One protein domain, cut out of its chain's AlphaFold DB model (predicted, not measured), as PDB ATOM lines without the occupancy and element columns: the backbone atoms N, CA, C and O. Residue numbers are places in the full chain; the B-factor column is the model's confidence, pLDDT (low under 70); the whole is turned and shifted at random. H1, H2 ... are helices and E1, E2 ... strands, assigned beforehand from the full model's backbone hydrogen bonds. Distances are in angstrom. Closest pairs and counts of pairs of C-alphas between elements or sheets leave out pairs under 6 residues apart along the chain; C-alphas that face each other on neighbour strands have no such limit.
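This is residues 105 to 234 of the 375 residues of an uncharacterized protein of Lachnoclostridium sp. An76 (UniProt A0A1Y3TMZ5). A strongly twisted sheet of four strands makes a wall, and two long helices, H2 and H3, cover one of its faces side by side, running opposite ways. A shorter helix, H1, is on the same face near one end of the strands, crosswise to H2, while residues 205 to 210 stick out as a free loop. The printed part has 130 residues with three named helices and four named strands, in the order H1 E1 E2 H2 E3 E4 H3; the class is mixed, helices and strands. The sheet, in the order E1, E2, E3, E4, is mixed. The whole is compact, with a radius of gyration of the C-alphas of 14.8 A, and spans 47 by 35 by 28 A.

Start with H1, residues 105 to 117. Next look at E1, residues 125 to 129, and E2, residues 136 to 142, an antiparallel hairpin; N 126 and O 139 are 2.8 A apart, within hydrogen-bond range. The closest C-alphas of H1 and E2 are those of Gly 107 and Leu 136, 5.8 A apart. H2, residues 145 to 163, leads to E3, residues 171 to 177, parallel to E2 at 19 degrees, with N 138 and O 172 2.9 A apart. E2, H2 and E3 form a strand-helix-strand unit, two parallel neighbour strands with a helix between, and its crossover is right-handed. H2 is over E2 and E3 at a height over the sheet of 9.1 A. With residues 158 to 162 alone it touches H1, closest at the C-alphas of Tyr 110 and Ile 162, 6.9 A; at 71 degrees they are only just about perpendicular. E4, residues 197 to 200, makes an antiparallel hairpin with E3; find N 173 and O 199 2.8 A apart. H3, residues 214 to 233, touches H2 at a shallow tilt of 31 degrees, opposite ways, closest at the C-alphas of Cys 152 and Ala 215, 4.8 A. H1, H2 and H3 are on the same face: two layers, helices over one face of a sheet. Every O i to N i+4 pair is within hydrogen-bond range in H1 and H3, and 13 of 15 in H2.

Find C-alpha 105 at (32.088, -33.101, 19.804); from there H1 runs 18.8 A to C-alpha 117. E1 measures 13.3 A, E2 20.0 A, H2 27.5 A, E3 20.5 A and E4 10.5 A. H3 runs 27.9 A to C-alpha 233 at (11.732, -24.394, -12.699).

The farthest C-alphas, those of Glu 166 and Arg 234, are 47.3 A apart. The printed part has no cut. The links E3 to E4 and E4 to H3 are long. Look for pLDDT under 70 at residues 131 to 132, 184 to 189, 191 to 192 and 202 to 212.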
ATOM      1  N   GLU A 105      30.836 -33.506  19.150       95.94
ATOM      2  CA  GLU A 105      32.088 -33.101  19.804       95.94
ATOM      3  C   GLU A 105      33.293 -33.897  19.284       95.94
ATOM      4  O   GLU A 105      34.355 -33.323  19.032       95.94
ATOM      5  N   MET A 106      33.121 -35.194  19.004       95.44
ATOM      6  CA  MET A 106      34.141 -35.990  18.312       95.44
ATOM      7  C   MET A 106      34.381 -35.491  16.884       95.44
ATOM      8  O   MET A 106      35.530 -35.350  16.464       95.44
ATOM      9  N   GLY A 107      33.311 -35.174  16.151       94.38
ATOM     10  CA  GLY A 107      33.389 -34.623  14.802       94.38
ATOM     11  C   GLY A 107      34.163 -33.306  14.775       94.38
ATOM     12  O   GLY A 107      35.063 -33.147  13.953       94.38
ATOM     13  N   ARG A 108      33.885 -32.388  15.713       94.69
ATOM     14  CA  ARG A 108      34.644 -31.134  15.882       94.69
ATOM     15  C   ARG A 108      36.118 -31.399  16.161       94.69
ATOM     16  O   ARG A 108      36.970 -30.849  15.467       94.69
ATOM     17  N   PHE A 109      36.413 -32.274  17.121       95.44
ATOM     18  CA  PHE A 109      37.785 -32.627  17.477       95.44
ATOM     19  C   PHE A 109      38.570 -33.178  16.277       95.44
ATOM     20  O   PHE A 109      39.705 -32.768  16.014       95.44
ATOM     21  N   TYR A 110      37.980 -34.089  15.504       94.88
ATOM     22  CA  TYR A 110      38.648 -34.633  14.326       94.88
ATOM     23  C   TYR A 110      38.755 -33.634  13.181       94.88
ATOM     24  O   TYR A 110      39.791 -33.610  12.509       94.88
ATOM     25  N   LEU A 111      37.743 -32.791  12.981       93.31
ATOM     26  CA  LEU A 111      37.772 -31.745  11.968       93.31
ATOM     27  C   LEU A 111      38.894 -30.734  12.234       93.31
ATOM     28  O   LEU A 111      39.634 -30.396  11.311       93.31
ATOM     29  N   GLU A 112      39.064 -30.290  13.481       92.56
ATOM     30  CA  GLU A 112      40.154 -29.388  13.872       92.56
ATOM     31  C   GLU A 112      41.523 -29.999  13.539       92.56
ATOM     32  O   GLU A 112      42.340 -29.375  12.857       92.56
ATOM     33  N   ASN A 113      41.736 -31.267  13.907       93.06
ATOM     34  CA  ASN A 113      42.966 -31.996  13.584       93.06
ATOM     35  C   ASN A 113      43.188 -32.148  12.066       93.06
ATOM     36  O   ASN A 113      44.315 -32.022  11.571       93.06
ATOM     37  N   TYR A 114      42.117 -32.394  11.306       93.00
ATOM     38  CA  TYR A 114      42.183 -32.473   9.849       93.00
ATOM     39  C   TYR A 114      42.620 -31.136   9.242       93.00
ATOM     40  O   TYR A 114      43.545 -31.100   8.424       93.00
ATOM     41  N   MET A 115      42.018 -30.032   9.688       90.25
ATOM     42  CA  MET A 115      42.335 -28.681   9.227       90.25
ATOM     43  C   MET A 115      43.760 -28.253   9.587       90.25
ATOM     44  O   MET A 115      44.421 -27.616   8.769       90.25
ATOM     45  N   ASP A 116      44.279 -28.652  10.746       89.19
ATOM     46  CA  ASP A 116      45.675 -28.393  11.115       89.19
ATOM     47  C   ASP A 116      46.662 -29.103  10.175       89.19
ATOM     48  O   ASP A 116      47.706 -28.550   9.808       89.19
ATOM     49  N   SER A 117      46.322 -30.319   9.741       85.81
ATOM     50  CA  SER A 117      47.139 -31.088   8.797       85.81
ATOM     51  C   SER A 117      47.023 -30.583   7.352       85.81
ATOM     52  O   SER A 117      47.992 -30.659   6.590       85.81
ATOM     53  N   SER A 118      45.854 -30.047   6.982       83.19
ATOM     54  CA  SER A 118      45.511 -29.617   5.623       83.19
ATOM     55  C   SER A 118      44.652 -28.336   5.630       83.19
ATOM     56  O   SER A 118      43.453 -28.393   5.352       83.19
ATOM     57  N   PRO A 119      45.246 -27.144   5.859       78.50
ATOM     58  CA  PRO A 119      44.498 -25.903   6.130       78.50
ATOM     59  C   PRO A 119      43.573 -25.401   5.015       78.50
ATOM     60  O   PRO A 119      42.745 -24.525   5.247       78.50
ATOM     61  N   SER A 120      43.723 -25.909   3.792       81.31
ATOM     62  CA  SER A 120      42.886 -25.549   2.641       81.31
ATOM     63  C   SER A 120      41.897 -26.639   2.227       81.31
ATOM     64  O   SER A 120      41.205 -26.450   1.231       81.31
ATOM     65  N   ALA A 121      41.840 -27.771   2.937       76.00
ATOM     66  CA  ALA A 121      41.041 -28.930   2.530       76.00
ATOM     67  C   ALA A 121      39.525 -28.664   2.527       76.00
ATOM     68  O   ALA A 121      38.794 -29.321   1.800       76.00
ATOM     69  N   LEU A 122      39.061 -27.666   3.285       81.69
ATOM     70  CA  LEU A 122      37.649 -27.270   3.358       81.69
ATOM     71  C   LEU A 122      37.376 -25.916   2.686       81.69
ATOM     72  O   LEU A 122      36.386 -25.255   2.985       81.69
ATOM     73  N   SER A 123      38.267 -25.444   1.807       84.50
ATOM     74  CA  SER A 123      38.074 -24.155   1.137       84.50
ATOM     75  C   SER A 123      36.781 -24.161   0.314       84.50
ATOM     76  O   SER A 123      36.689 -24.872  -0.681       84.50
ATOM     77  N   GLY A 124      35.819 -23.312   0.689       81.44
ATOM     78  CA  GLY A 124      34.504 -23.237   0.036       81.44
ATOM     79  C   GLY A 124      33.434 -24.139   0.657       81.44
ATOM     80  O   GLY A 124      32.321 -24.170   0.140       81.44
ATOM     81  N   LEU A 125      33.753 -24.835   1.752       90.44
ATOM     82  CA  LEU A 125      32.791 -25.558   2.580       90.44
ATOM     83  C   LEU A 125      32.493 -24.769   3.854       90.44
ATOM     84  O   LEU A 125      33.332 -24.019   4.358       90.44
ATOM     85  N   GLU A 126      31.290 -24.960   4.370       89.00
ATOM     86  CA  GLU A 126      30.815 -24.396   5.623       89.00
ATOM     87  C   GLU A 126      30.636 -25.518   6.647       89.00
ATOM     88  O   GLU A 126      30.377 -26.672   6.309       89.00
ATOM     89  N   THR A 127      30.811 -25.179   7.919       88.38
ATOM     90  CA  THR A 127      30.654 -26.112   9.036       88.38
ATOM     91  C   THR A 127      29.582 -25.575   9.962       88.38
ATOM     92  O   THR A 127      29.628 -24.403  10.346       88.38
ATOM     93  N   GLY A 128      28.648 -26.427  10.350       86.25
ATOM     94  CA  GLY A 128      27.566 -26.090  11.262       86.25
ATOM     95  C   GLY A 128      27.121 -27.312  12.045       86.25
ATOM     96  O   GLY A 128      27.858 -28.289  12.169       86.25
ATOM     97  N   THR A 129      25.908 -27.257  12.565       83.19
ATOM     98  CA  THR A 129      25.251 -28.392  13.206       83.19
ATOM     99  C   THR A 129      24.029 -28.796  12.399       83.19
ATOM    100  O   THR A 129      23.478 -27.987  11.646       83.19
ATOM    101  N   ASP A 130      23.632 -30.056  12.526       70.75
ATOM    102  CA  ASP A 130      22.346 -30.517  12.017       70.75
ATOM    103  C   ASP A 130      21.177 -29.919  12.826       70.75
ATOM    104  O   ASP A 130      21.360 -29.116  13.745       70.75
ATOM    105  N   VAL A 131      19.946 -30.272  12.445       67.75
ATOM    106  CA  VAL A 131      18.726 -29.716  13.057       67.75
ATOM    107  C   VAL A 131      18.556 -30.157  14.515       67.75
ATOM    108  O   VAL A 131      17.975 -29.397  15.288       67.75
ATOM    109  N   SER A 132      19.039 -31.347  14.895       67.69
ATOM    110  CA  SER A 132      19.030 -31.791  16.296       67.69
ATOM    111  C   SER A 132      20.202 -31.238  17.112       67.69
ATOM    112  O   SER A 132      20.187 -31.350  18.331       67.69
ATOM    113  N   GLU A 133      21.172 -30.577  16.472       76.62
ATOM    114  CA  GLU A 133      22.423 -30.117  17.084       76.62
ATOM    115  C   GLU A 133      23.273 -31.253  17.686       76.62
ATOM    116  O   GLU A 133      24.095 -31.032  18.574       76.62
ATOM    117  N   GLU A 134      23.110 -32.473  17.178       79.75
ATOM    118  CA  GLU A 134      23.791 -33.678  17.666       79.75
ATOM    119  C   GLU A 134      24.946 -34.106  16.761       79.75
ATOM    120  O   GLU A 134      25.863 -34.802  17.215       79.75
ATOM    121  N   HIS A 135      24.944 -33.652  15.503       85.06
ATOM    122  CA  HIS A 135      25.983 -33.956  14.527       85.06
ATOM    123  C   HIS A 135      26.628 -32.691  13.978       85.06
ATOM    124  O   HIS A 135      25.994 -31.662  13.718       85.06
ATOM    125  N   LEU A 136      27.933 -32.794  13.737       91.69
ATOM    126  CA  LEU A 136      28.638 -31.831  12.908       91.69
ATOM    127  C   LEU A 136      28.120 -31.970  11.471       91.69
ATOM    128  O   LEU A 136      28.113 -33.066  10.913       91.69
ATOM    129  N   THR A 137      27.730 -30.853  10.865       91.50
ATOM    130  CA  THR A 137      27.385 -30.794   9.443       91.50
ATOM    131  C   THR A 137      28.489 -30.089   8.668       91.50
ATOM    132  O   THR A 137      28.896 -28.983   9.031       91.50
ATOM    133  N   VAL A 138      28.938 -30.699   7.572       92.81
ATOM    134  CA  VAL A 138      29.806 -30.068   6.570       92.81
ATOM    135  C   VAL A 138      28.985 -29.837   5.313       92.81
ATOM    136  O   VAL A 138      28.518 -30.782   4.678       92.81
ATOM    137  N   SER A 139      28.794 -28.574   4.950       92.62
ATOM    138  CA  SER A 139      27.938 -28.173   3.841       92.62
ATOM    139  C   SER A 139      28.713 -27.473   2.728       92.62
ATOM    140  O   SER A 139      29.747 -26.843   2.942       92.62
ATOM    141  N   GLY A 140      28.212 -27.595   1.502       91.94
ATOM    142  CA  GLY A 140      28.738 -26.897   0.334       91.94
ATOM    143  C   GLY A 140      27.624 -26.259  -0.487       91.94
ATOM    144  O   GLY A 140      26.505 -26.773  -0.553       91.94
ATOM    145  N   ILE A 141      27.946 -25.152  -1.153       91.56
ATOM    146  CA  ILE A 141      27.089 -24.541  -2.172       91.56
ATOM    147  C   ILE A 141      27.832 -24.588  -3.502       91.56
ATOM    148  O   ILE A 141      28.985 -24.163  -3.570       91.56
ATOM    149  N   TYR A 142      27.166 -25.074  -4.546       93.12
ATOM    150  CA  TYR A 142      27.680 -25.048  -5.916       93.12
ATOM    151  C   TYR A 142      26.846 -24.125  -6.802       93.12
ATOM    152  O   TYR A 142      25.646 -23.952  -6.586       93.12
ATOM    153  N   ASP A 143      27.489 -23.559  -7.817       92.75
ATOM    154  CA  ASP A 143      26.871 -22.709  -8.834       92.75
ATOM    155  C   ASP A 143      26.745 -23.446 -10.181       92.75
ATOM    156  O   ASP A 143      25.939 -23.065 -11.024       92.75
ATOM    157  N   THR A 144      27.519 -24.514 -10.413       94.50
ATOM    158  CA  THR A 144      27.444 -25.291 -11.666       94.50
ATOM    159  C   THR A 144      27.496 -26.796 -11.433       94.50
ATOM    160  O   THR A 144      28.096 -27.279 -10.471       94.50
ATOM    161  N   ALA A 145      26.951 -27.571 -12.377       92.88
ATOM    162  CA  ALA A 145      26.988 -29.035 -12.305       92.88
ATOM    163  C   ALA A 145      28.427 -29.594 -12.292       92.88
ATOM    164  O   ALA A 145      28.676 -30.679 -11.768       92.88
ATOM    165  N   SER A 146      29.387 -28.846 -12.849       92.31
ATOM    166  CA  SER A 146      30.801 -29.236 -12.904       92.31
ATOM    167  C   SER A 146      31.532 -29.140 -11.558       92.31
ATOM    168  O   SER A 146      32.536 -29.825 -11.356       92.31
ATOM    169  N   GLU A 147      31.033 -28.323 -10.628       94.81
ATOM    170  CA  GLU A 147      31.639 -28.126  -9.305       94.81
ATOM    171  C   GLU A 147      31.312 -29.263  -8.335       94.81
ATOM    172  O   GLU A 147      32.134 -29.576  -7.469       94.81
ATOM    173  N   ILE A 148      30.160 -29.923  -8.529       94.81
ATOM    174  CA  ILE A 148      29.658 -31.015  -7.681       94.81
ATOM    175  C   ILE A 148      30.744 -32.077  -7.465       94.81
ATOM    176  O   ILE A 148      31.032 -32.457  -6.336       94.81
ATOM    177  N   ASP A 149      31.420 -32.502  -8.535       92.56
ATOM    178  CA  ASP A 149      32.440 -33.561  -8.492       92.56
ATOM    179  C   ASP A 149      33.649 -33.195  -7.631       92.56
ATOM    180  O   ASP A 149      34.314 -34.063  -7.065       92.56
ATOM    181  N   THR A 150      33.987 -31.908  -7.582       91.94
ATOM    182  CA  THR A 150      35.103 -31.436  -6.766       91.94
ATOM    183  C   THR A 150      34.685 -31.360  -5.310       91.94
ATOM    184  O   THR A 150      35.385 -31.913  -4.470       91.94
ATOM    185  N   ILE A 151      33.523 -30.775  -5.024       93.94
ATOM    186  CA  ILE A 151      33.020 -30.639  -3.655       93.94
ATOM    187  C   ILE A 151      32.778 -32.013  -3.013       93.94
ATOM    188  O   ILE A 151      33.289 -32.275  -1.926       93.94
ATOM    189  N   CYS A 152      32.084 -32.923  -3.703       93.00
ATOM    190  CA  CYS A 152      31.814 -34.267  -3.186       93.00
ATOM    191  C   CYS A 152      33.096 -35.071  -2.945       93.00
ATOM    192  O   CYS A 152      33.153 -35.862  -2.009       93.00
ATOM    193  N   ARG A 153      34.139 -34.864  -3.756       91.31
ATOM    194  CA  ARG A 153      35.442 -35.505  -3.548       91.31
ATOM    195  C   ARG A 153      36.159 -34.967  -2.313       91.31
ATOM    196  O   ARG A 153      36.735 -35.764  -1.586       91.31
ATOM    197  N   GLU A 154      36.112 -33.662  -2.053       91.94
ATOM    198  CA  GLU A 154      36.685 -33.109  -0.816       91.94
ATOM    199  C   GLU A 154      35.919 -33.588   0.427       91.94
ATOM    200  O   GLU A 154      36.543 -33.975   1.413       91.94
ATOM    201  N   MET A 155      34.585 -33.663   0.358       93.00
ATOM    202  CA  MET A 155      33.761 -34.267   1.416       93.00
ATOM    203  C   MET A 155      34.084 -35.755   1.618       93.00
ATOM    204  O   MET A 155      34.218 -36.202   2.750       93.00
ATOM    205  N   GLY A 156      34.288 -36.510   0.534       91.81
ATOM    206  CA  GLY A 156      34.717 -37.908   0.600       91.81
ATOM    207  C   GLY A 156      36.102 -38.091   1.224       91.81
ATOM    208  O   GLY A 156      36.286 -38.992   2.030       91.81
ATOM    209  N   ASN A 157      37.062 -37.212   0.918       91.19
ATOM    210  CA  ASN A 157      38.389 -37.245   1.545       91.19
ATOM    211  C   ASN A 157      38.309 -37.002   3.060       91.19
ATOM    212  O   ASN A 157      39.048 -37.625   3.823       91.19
ATOM    213  N   LEU A 158      37.435 -36.082   3.491       92.31
ATOM    214  CA  LEU A 158      37.177 -35.856   4.910       92.31
ATOM    215  C   LEU A 158      36.551 -37.101   5.545       92.31
ATOM    216  O   LEU A 158      37.030 -37.539   6.584       92.31
ATOM    217  N   GLU A 159      35.557 -37.713   4.906       92.44
ATOM    218  CA  GLU A 159      34.937 -38.937   5.419       92.44
ATOM    219  C   GLU A 159      35.931 -40.090   5.546       92.44
ATOM    220  O   GLU A 159      35.973 -40.746   6.581       92.44
ATOM    221  N   ASP A 160      36.794 -40.296   4.551       90.88
ATOM    222  CA  ASP A 160      37.852 -41.307   4.617       90.88
ATOM    223  C   ASP A 160      38.803 -41.052   5.800       90.88
ATOM    224  O   ASP A 160      39.267 -41.990   6.454       90.88
ATOM    225  N   TYR A 161      39.098 -39.781   6.096       92.38
ATOM    226  CA  TYR A 161      39.890 -39.404   7.265       92.38
ATOM    227  C   TYR A 161      39.148 -39.685   8.578       92.38
ATOM    228  O   TYR A 161      39.764 -40.211   9.508       92.38
ATOM    229  N   ILE A 162      37.856 -39.359   8.663       92.19
ATOM    230  CA  ILE A 162      37.016 -39.562   9.854       92.19
ATOM    231  C   ILE A 162      36.820 -41.053  10.137       92.19
ATOM    232  O   ILE A 162      37.040 -41.504  11.258       92.19
ATOM    233  N   ALA A 163      36.517 -41.844   9.110       90.06
ATOM    234  CA  ALA A 163      36.355 -43.291   9.212       90.06
ATOM    235  C   ALA A 163      37.653 -44.023   9.605       90.06
ATOM    236  O   ALA A 163      37.608 -45.158  10.078       90.06
ATOM    237  N   ALA A 164      38.818 -43.396   9.414       91.12
ATOM    238  CA  ALA A 164      40.112 -43.942   9.818       91.12
ATOM    239  C   ALA A 164      40.491 -43.640  11.282       91.12
ATOM    240  O   ALA A 164      41.548 -44.097  11.732       91.12
ATOM    241  N   GLN A 165      39.685 -42.861  12.011       92.75
ATOM    242  CA  GLN A 165      39.965 -42.508  13.403       92.75
ATOM    243  C   GLN A 165      39.679 -43.664  14.370       92.75
ATOM    244  O   GLN A 165      38.937 -44.592  14.065       92.75
ATOM    245  N   GLU A 166      40.303 -43.607  15.550       91.19
ATOM    246  CA  GLU A 166      40.188 -44.656  16.572       91.19
ATOM    247  C   GLU A 166      38.773 -44.774  17.147       91.19
ATOM    248  O   GLU A 166      38.280 -45.886  17.320       91.19
ATOM    249  N   TYR A 167      38.117 -43.640  17.410       91.75
ATOM    250  CA  TYR A 167      36.764 -43.613  17.945       91.75
ATOM    251  C   TYR A 167      35.786 -43.210  16.841       91.75
ATOM    252  O   TYR A 167      35.941 -42.135  16.259       91.75
ATOM    253  N   PRO A 168      34.790 -44.049  16.520       89.62
ATOM    254  CA  PRO A 168      33.886 -43.773  15.416       89.62
ATOM    255  C   PRO A 168      32.990 -42.579  15.746       89.62
ATOM    256  O   PRO A 168      32.410 -42.497  16.826       89.62
ATOM    257  N   CYS A 169      32.820 -41.671  14.790       90.19
ATOM    258  CA  CYS A 169      31.806 -40.628  14.867       90.19
ATOM    259  C   CYS A 169      31.103 -40.451  13.526       90.19
ATOM    260  O   CYS A 169      31.679 -40.729  12.476       90.19
ATOM    261  N   GLN A 170      29.873 -39.951  13.573       88.50
ATOM    262  CA  GLN A 170      29.080 -39.650  12.394       88.50
ATOM    263  C   GLN A 170      29.111 -38.143  12.106       88.50
ATOM    264  O   GLN A 170      29.010 -37.322  13.017       88.50
ATOM    265  N   ILE A 171      29.267 -37.791  10.831       90.25
ATOM    266  CA  ILE A 171      29.190 -36.419  10.314       90.25
ATOM    267  C   ILE A 171      28.125 -36.398   9.224       90.25
ATOM    268  O   ILE A 171      28.061 -37.319   8.412       90.25
ATOM    269  N   THR A 172      27.327 -35.338   9.173       90.75
ATOM    270  CA  THR A 172      26.379 -35.117   8.079       90.75
ATOM    271  C   THR A 172      27.031 -34.272   6.990       90.75
ATOM    272  O   THR A 172      27.582 -33.201   7.253       90.75
ATOM    273  N   TYR A 173      26.944 -34.719   5.741       91.94
ATOM    274  CA  TYR A 173      27.449 -33.989   4.581       91.94
ATOM    275  C   TYR A 173      26.284 -33.493   3.749       91.94
ATOM    276  O   TYR A 173      25.407 -34.274   3.384       91.94
ATOM    277  N   ALA A 174      26.270 -32.203   3.429       92.56
ATOM    278  CA  ALA A 174      25.152 -31.597   2.724       92.56
ATOM    279  C   ALA A 174      25.604 -30.734   1.545       92.56
ATOM    280  O   ALA A 174      26.627 -30.053   1.587       92.56
ATOM    281  N   LEU A 175      24.832 -30.748   0.463       93.50
ATOM    282  CA  LEU A 175      25.167 -30.034  -0.761       93.50
ATOM    283  C   LEU A 175      23.900 -29.450  -1.383       93.50
ATOM    284  O   LEU A 175      22.879 -30.130  -1.472       93.50
ATOM    285  N   ALA A 176      23.963 -28.195  -1.824       93.31
ATOM    286  CA  ALA A 176      22.830 -27.517  -2.451       93.31
ATOM    287  C   ALA A 176      23.280 -26.602  -3.595       93.31
ATOM    288  O   ALA A 176      24.376 -26.033  -3.560       93.31
ATOM    289  N   TYR A 177      22.413 -26.433  -4.593       93.00
ATOM    290  CA  TYR A 177      22.610 -25.441  -5.643       93.00
ATOM    291  C   TYR A 177      22.377 -24.038  -5.063       93.00
ATOM    292  O   TYR A 177      21.480 -23.807  -4.235       93.00
ATOM    293  N   ARG A 178      23.172 -23.060  -5.500       90.00
ATOM    294  CA  ARG A 178      22.842 -21.657  -5.270       90.00
ATOM    295  C   ARG A 178      21.657 -21.311  -6.155       90.00
ATOM    296  O   ARG A 178      21.801 -21.161  -7.351       90.00
ATOM    297  N   GLU A 179      20.500 -21.124  -5.545       86.88
ATOM    298  CA  GLU A 179      19.241 -20.850  -6.237       86.88
ATOM    299  C   GLU A 179      18.884 -19.342  -6.244       86.88
ATOM    300  O   GLU A 179      17.901 -18.951  -5.616       86.88
ATOM    301  N   PRO A 180      19.625 -18.437  -6.920       79.88
ATOM    302  CA  PRO A 180      19.481 -16.985  -6.733       79.88
ATOM    303  C   PRO A 180      18.090 -16.437  -7.092       79.88
ATOM    304  O   PRO A 180      17.707 -15.359  -6.641       79.88
ATOM    305  N   LEU A 181      17.335 -17.160  -7.924       83.50
ATOM    306  CA  LEU A 181      16.032 -16.743  -8.442       83.50
ATOM    307  C   LEU A 181      14.844 -17.332  -7.680       83.50
ATOM    308  O   LEU A 181      13.771 -16.728  -7.668       83.50
ATOM    309  N   THR A 182      15.017 -18.454  -6.987       80.88
ATOM    310  CA  THR A 182      13.937 -19.132  -6.248       80.88
ATOM    311  C   THR A 182      14.130 -19.080  -4.743       80.88
ATOM    312  O   THR A 182      13.155 -19.236  -4.019       80.88
ATOM    313  N   PHE A 183      15.345 -18.783  -4.285       75.00
ATOM    314  CA  PHE A 183      15.721 -18.793  -2.880       75.00
ATOM    315  C   PHE A 183      16.606 -17.583  -2.565       75.00
ATOM    316  O   PHE A 183      17.516 -17.262  -3.329       75.00
ATOM    317  N   ASP A 184      16.345 -16.863  -1.472       65.88
ATOM    318  CA  ASP A 184      17.278 -15.830  -1.009       65.88
ATOM    319  C   ASP A 184      18.272 -16.439  -0.016       65.88
ATOM    320  O   ASP A 184      17.924 -16.796   1.107       65.88
ATOM    321  N   ALA A 185      19.530 -16.570  -0.438       59.03
ATOM    322  CA  ALA A 185      20.580 -17.149   0.393       59.03
ATOM    323  C   ALA A 185      20.877 -16.336   1.666       59.03
ATOM    324  O   ALA A 185      21.517 -16.872   2.565       59.03
ATOM    325  N   ALA A 186      20.472 -15.063   1.728       55.94
ATOM    326  CA  ALA A 186      20.709 -14.208   2.888       55.94
ATOM    327  C   ALA A 186      19.658 -14.373   3.997       55.94
ATOM    328  O   ALA A 186      19.903 -13.935   5.120       55.94
ATOM    329  N   GLU A 187      18.503 -14.965   3.690       58.19
ATOM    330  CA  GLU A 187      17.348 -14.966   4.593       58.19
ATOM    331  C   GLU A 187      16.977 -16.372   5.090       58.19
ATOM    332  O   GLU A 187      16.447 -16.507   6.190       58.19
ATOM    333  N   GLU A 188      17.313 -17.423   4.340       61.12
ATOM    334  CA  GLU A 188      16.778 -18.769   4.561       61.12
ATOM    335  C   GLU A 188      17.845 -19.811   4.973       61.12
ATOM    336  O   GLU A 188      18.962 -19.799   4.436       61.12
ATOM    337  N   PRO A 189      17.518 -20.770   5.868       66.50
ATOM    338  CA  PRO A 189      18.429 -21.847   6.257       66.50
ATOM    339  C   PRO A 189      18.860 -22.715   5.070       66.50
ATOM    340  O   PRO A 189      18.069 -23.028   4.181       66.50
ATOM    341  N   PHE A 190      20.111 -23.184   5.092       71.25
ATOM    342  CA  PHE A 190      20.673 -24.063   4.057       71.25
ATOM    343  C   PHE A 190      19.793 -25.292   3.767       71.25
ATOM    344  O   PHE A 190      19.593 -25.649   2.606       71.25
ATOM    345  N   THR A 191      19.224 -25.891   4.814       65.88
ATOM    346  CA  THR A 191      18.410 -27.116   4.768       65.88
ATOM    347  C   THR A 191      17.055 -26.951   4.077       65.88
ATOM    348  O   THR A 191      16.443 -27.948   3.711       65.88
ATOM    349  N   MET A 192      16.585 -25.717   3.870       69.31
ATOM    350  CA  MET A 192      15.278 -25.427   3.265       69.31
ATOM    351  C   MET A 192      15.333 -25.267   1.737       69.31
ATOM    352  O   MET A 192      14.298 -25.079   1.099       69.31
ATOM    353  N   ARG A 193      16.524 -25.333   1.129       75.56
ATOM    354  CA  ARG A 193      16.696 -25.214  -0.329       75.56
ATOM    355  C   ARG A 193      16.096 -26.421  -1.045       75.56
ATOM    356  O   ARG A 193      16.310 -27.553  -0.616       75.56
ATOM    357  N   TYR A 194      15.445 -26.205  -2.189       77.75
ATOM    358  CA  TYR A 194      14.819 -27.288  -2.966       77.75
ATOM    359  C   TYR A 194      15.824 -28.330  -3.461       77.75
ATOM    360  O   TYR A 194      15.493 -29.503  -3.620       77.75
ATOM    361  N   THR A 195      17.054 -27.894  -3.705       86.56
ATOM    362  CA  THR A 195      18.167 -28.738  -4.149       86.56
ATOM    363  C   THR A 195      19.024 -29.293  -3.015       86.56
ATOM    364  O   THR A 195      19.994 -29.997  -3.303       86.56
ATOM    365  N   CYS A 196      18.715 -28.985  -1.748       88.94
ATOM    366  CA  CYS A 196      19.487 -29.494  -0.621       88.94
ATOM    367  C   CYS A 196      19.371 -31.017  -0.553       88.94
ATOM    368  O   CYS A 196      18.285 -31.576  -0.406       88.94
ATOM    369  N   VAL A 197      20.516 -31.684  -0.620       90.94
ATOM    370  CA  VAL A 197      20.648 -33.112  -0.350       90.94
ATOM    371  C   VAL A 197      21.650 -33.302   0.773       90.94
ATOM    372  O   VAL A 197      22.652 -32.588   0.838       90.94
ATOM    373  N   SER A 198      21.393 -34.272   1.638       89.69
ATOM    374  CA  SER A 198      22.333 -34.688   2.669       89.69
ATOM    375  C   SER A 198      22.578 -36.189   2.615       89.69
ATOM    376  O   SER A 198      21.779 -36.952   2.054       89.69
ATOM    377  N   GLU A 199      23.717 -36.588   3.161       88.88
ATOM    378  CA  GLU A 199      24.064 -37.968   3.452       88.88
ATOM    379  C   GLU A 199      24.924 -38.003   4.711       88.88
ATOM    380  O   GLU A 199      25.842 -37.192   4.862       88.88
ATOM    381  N   ASP A 200      24.632 -38.942   5.601       85.12
ATOM    382  CA  ASP A 200      25.447 -39.145   6.787       85.12
ATOM    383  C   ASP A 200      26.640 -40.055   6.476       85.12
ATOM    384  O   ASP A 200      26.549 -40.985   5.671       85.12
ATOM    385  N   GLY A 201      27.767 -39.779   7.129       78.62
ATOM    386  CA  GLY A 201      28.974 -40.595   7.071       78.62
ATOM    387  C   GLY A 201      28.704 -42.046   7.472       78.62
ATOM    388  O   GLY A 201      27.902 -42.334   8.363       78.62
ATOM    389  N   GLY A 202      29.384 -42.969   6.796       66.25
ATOM    390  CA  GLY A 202      29.120 -44.410   6.840       66.25
ATOM    391  C   GLY A 202      29.845 -45.152   7.959       66.25
ATOM    392  O   GLY A 202      29.913 -46.380   7.922       66.25
ATOM    393  N   ALA A 203      30.401 -44.446   8.944       52.69
ATOM    394  CA  ALA A 203      31.201 -45.039  10.014       52.69
ATOM    395  C   ALA A 203      30.441 -46.049  10.913       52.69
ATOM    396  O   ALA A 203      31.063 -46.658  11.783       52.69
ATOM    397  N   SER A 204      29.134 -46.272  10.707       42.44
ATOM    398  CA  SER A 204      28.292 -47.116  11.569       42.44
ATOM    399  C   SER A 204      27.473 -48.233  10.888       42.44
ATOM    400  O   SER A 204      26.920 -49.049  11.624       42.44
ATOM    401  N   ASP A 205      27.427 -48.372   9.550       45.81
ATOM    402  CA  ASP A 205      26.666 -49.470   8.905       45.81
ATOM    403  C   ASP A 205      27.452 -50.236   7.810       45.81
ATOM    404  O   ASP A 205      27.396 -49.902   6.621       45.81
ATOM    405  N   PRO A 206      28.194 -51.297   8.187       43.19
ATOM    406  CA  PRO A 206      28.957 -52.127   7.254       43.19
ATOM    407  C   PRO A 206      28.102 -53.086   6.400       43.19
ATOM    408  O   PRO A 206      28.664 -53.772   5.540       43.19
ATOM    409  N   ASP A 207      26.776 -53.166   6.594       45.47
ATOM    410  CA  ASP A 207      25.918 -54.153   5.917       45.47
ATOM    411  C   ASP A 207      25.346 -53.678   4.564       45.47
ATOM    412  O   ASP A 207      24.721 -54.463   3.836       45.47
ATOM    413  N   ILE A 208      25.620 -52.438   4.134       48.50
ATOM    414  CA  ILE A 208      25.193 -51.953   2.811       48.50
ATOM    415  C   ILE A 208      26.180 -52.408   1.724       48.50
ATOM    416  O   ILE A 208      26.936 -51.636   1.140       48.50
ATOM    417  N   LEU A 209      26.119 -53.698   1.388       38.81
ATOM    418  CA  LEU A 209      26.933 -54.394   0.374       38.81
ATOM    419  C   LEU A 209      26.804 -53.878  -1.084       38.81
ATOM    420  O   LEU A 209      27.254 -54.558  -2.003       38.81
ATOM    421  N   ASN A 210      26.210 -52.703  -1.322       45.94
ATOM    422  CA  ASN A 210      26.109 -52.045  -2.633       45.94
ATOM    423  C   ASN A 210      26.070 -50.497  -2.559       45.94
ATOM    424  O   ASN A 210      25.718 -49.866  -3.558       45.94
ATOM    425  N   ALA A 211      26.387 -49.870  -1.420       54.56
ATOM    426  CA  ALA A 211      26.502 -48.411  -1.369       54.56
ATOM    427  C   ALA A 211      27.780 -47.978  -2.103       54.56
ATOM    428  O   ALA A 211      28.852 -48.539  -1.876       54.56
ATOM    429  N   GLY A 212      27.670 -47.012  -3.018       65.38
ATOM    430  CA  GLY A 212      28.846 -46.309  -3.537       65.38
ATOM    431  C   GLY A 212      29.575 -45.573  -2.409       65.38
ATOM    432  O   GLY A 212      29.095 -45.535  -1.276       65.38
ATOM    433  N   THR A 213      30.726 -44.965  -2.699       82.69
ATOM    434  CA  THR A 213      31.382 -44.098  -1.703       82.69
ATOM    435  C   THR A 213      30.445 -42.950  -1.293       82.69
ATOM    436  O   THR A 213      29.538 -42.598  -2.056       82.69
ATOM    437  N   LEU A 214      30.657 -42.330  -0.121       87.44
ATOM    438  CA  LEU A 214      29.920 -41.118   0.279       87.44
ATOM    439  C   LEU A 214      29.931 -40.081  -0.858       87.44
ATOM    440  O   LEU A 214      28.889 -39.535  -1.223       87.44
ATOM    441  N   ALA A 215      31.105 -39.873  -1.463       90.00
ATOM    442  CA  ALA A 215      31.288 -38.962  -2.584       90.00
ATOM    443  C   ALA A 215      30.389 -39.321  -3.779       90.00
ATOM    444  O   ALA A 215      29.706 -38.439  -4.298       90.00
ATOM    445  N   ASP A 216      30.340 -40.593  -4.191       89.69
ATOM    446  CA  ASP A 216      29.500 -41.039  -5.313       89.69
ATOM    447  C   ASP A 216      28.006 -40.876  -5.000       89.69
ATOM    448  O   ASP A 216      27.217 -40.459  -5.853       89.69
ATOM    449  N   THR A 217      27.597 -41.207  -3.774       89.69
ATOM    450  CA  THR A 217      26.199 -41.104  -3.343       89.69
ATOM    451  C   THR A 217      25.746 -39.648  -3.323       89.69
ATOM    452  O   THR A 217      24.730 -39.312  -3.941       89.69
ATOM    453  N   LEU A 218      26.522 -38.770  -2.685       91.50
ATOM    454  CA  LEU A 218      26.214 -37.346  -2.597       91.50
ATOM    455  C   LEU A 218      26.252 -36.678  -3.976       91.50
ATOM    456  O   LEU A 218      25.344 -35.917  -4.310       91.50
ATOM    457  N   GLN A 219      27.230 -37.026  -4.817       93.50
ATOM    458  CA  GLN A 219      27.330 -36.538  -6.194       93.50
ATOM    459  C   GLN A 219      26.082 -36.894  -7.007       93.50
ATOM    460  O   GLN A 219      25.500 -36.025  -7.660       93.50
ATOM    461  N   ASN A 220      25.656 -38.161  -6.974       91.38
ATOM    462  CA  ASN A 220      24.479 -38.610  -7.713       91.38
ATOM    463  C   ASN A 220      23.208 -37.911  -7.218       91.38
ATOM    464  O   ASN A 220      22.414 -37.438  -8.031       91.38
ATOM    465  N   ARG A 221      23.029 -37.792  -5.896       92.19
ATOM    466  CA  ARG A 221      21.883 -37.081  -5.314       92.19
ATOM    467  C   ARG A 221      21.872 -35.605  -5.704       92.19
ATOM    468  O   ARG A 221      20.838 -35.126  -6.159       92.19
ATOM    469  N   ALA A 222      23.004 -34.912  -5.598       94.62
ATOM    470  CA  ALA A 222      23.099 -33.488  -5.916       94.62
ATOM    471  C   ALA A 222      22.845 -33.213  -7.403       94.62
ATOM    472  O   ALA A 222      22.079 -32.313  -7.741       94.62
ATOM    473  N   ARG A 223      23.412 -34.030  -8.303       95.06
ATOM    474  CA  ARG A 223      23.149 -33.927  -9.748       95.06
ATOM    475  C   ARG A 223      21.676 -34.147 -10.078       95.06
ATOM    476  O   ARG A 223      21.118 -33.388 -10.864       95.06
ATOM    477  N   ASN A 224      21.049 -35.153  -9.469       92.44
ATOM    478  CA  ASN A 224      19.631 -35.441  -9.684       92.44
ATOM    479  C   ASN A 224      18.733 -34.328  -9.132       92.44
ATOM    480  O   ASN A 224      17.785 -33.929  -9.804       92.44
ATOM    481  N   ALA A 225      19.051 -33.789  -7.953       93.62
ATOM    482  CA  ALA A 225      18.325 -32.665  -7.369       93.62
ATOM    483  C   ALA A 225      18.441 -31.406  -8.242       93.62
ATOM    484  O   ALA A 225      17.433 -30.757  -8.515       93.62
ATOM    485  N   PHE A 226      19.638 -31.095  -8.757       95.75
ATOM    486  CA  PHE A 226      19.832 -29.944  -9.641       95.75
ATOM    487  C   PHE A 226      19.129 -30.120 -10.994       95.75
ATOM    488  O   PHE A 226      18.473 -29.199 -11.474       95.75
ATOM    489  N   ALA A 227      19.180 -31.318 -11.581       95.31
ATOM    490  CA  ALA A 227      18.441 -31.618 -12.805       95.31
ATOM    491  C   ALA A 227      16.918 -31.557 -12.583       95.31
ATOM    492  O   ALA A 227      16.191 -31.048 -13.434       95.31
ATOM    493  N   GLY A 228      16.432 -32.026 -11.428       94.19
ATOM    494  CA  GLY A 228      15.029 -31.916 -11.022       94.19
ATOM    495  C   GLY A 228      14.585 -30.462 -10.869       94.19
ATOM    496  O   GLY A 228      13.542 -30.080 -11.397       94.19
ATOM    497  N   TYR A 229      15.416 -29.632 -10.236       94.62
ATOM    498  CA  TYR A 229      15.213 -28.186 -10.172       94.62
ATOM    499  C   TYR A 229      15.136 -27.567 -11.570       94.62
ATOM    500  O   TYR A 229      14.173 -26.864 -11.873       94.62
ATOM    501  N   ALA A 230      16.088 -27.875 -12.454       95.38
ATOM    502  CA  ALA A 230      16.095 -27.354 -13.816       95.38
ATOM    503  C   ALA A 230      14.866 -27.807 -14.625       95.38
ATOM    504  O   ALA A 230      14.285 -27.018 -15.371       95.38
ATOM    505  N   ALA A 231      14.406 -29.047 -14.439       95.06
ATOM    506  CA  ALA A 231      13.195 -29.563 -15.073       95.06
ATOM    507  C   ALA A 231      11.920 -28.873 -14.551       95.06
ATOM    508  O   ALA A 231      11.068 -28.482 -15.351       95.06
ATOM    509  N   ALA A 232      11.803 -28.680 -13.234       94.75
ATOM    510  CA  ALA A 232      10.626 -28.086 -12.600       94.75
ATOM    511  C   ALA A 232      10.547 -26.567 -12.783       94.75
ATOM    512  O   ALA A 232       9.474 -26.026 -13.044       94.75
ATOM    513  N   TYR A 233      11.668 -25.857 -12.642       95.12
ATOM    514  CA  TYR A 233      11.732 -24.394 -12.699       95.12
ATOM    515  C   TYR A 233      12.059 -23.858 -14.085       95.12
ATOM    516  O   TYR A 233      11.812 -22.684 -14.339       95.12
ATOM    517  N   ARG A 234      12.562 -24.708 -14.992       95.06
ATOM    518  CA  ARG A 234      13.003 -24.320 -16.344       95.06
ATOM    519  C   ARG A 234      14.076 -23.232 -16.320       95.06
ATOM    520  O   ARG A 234      14.169 -22.419 -17.232       95.06
TER     521      ARG A 234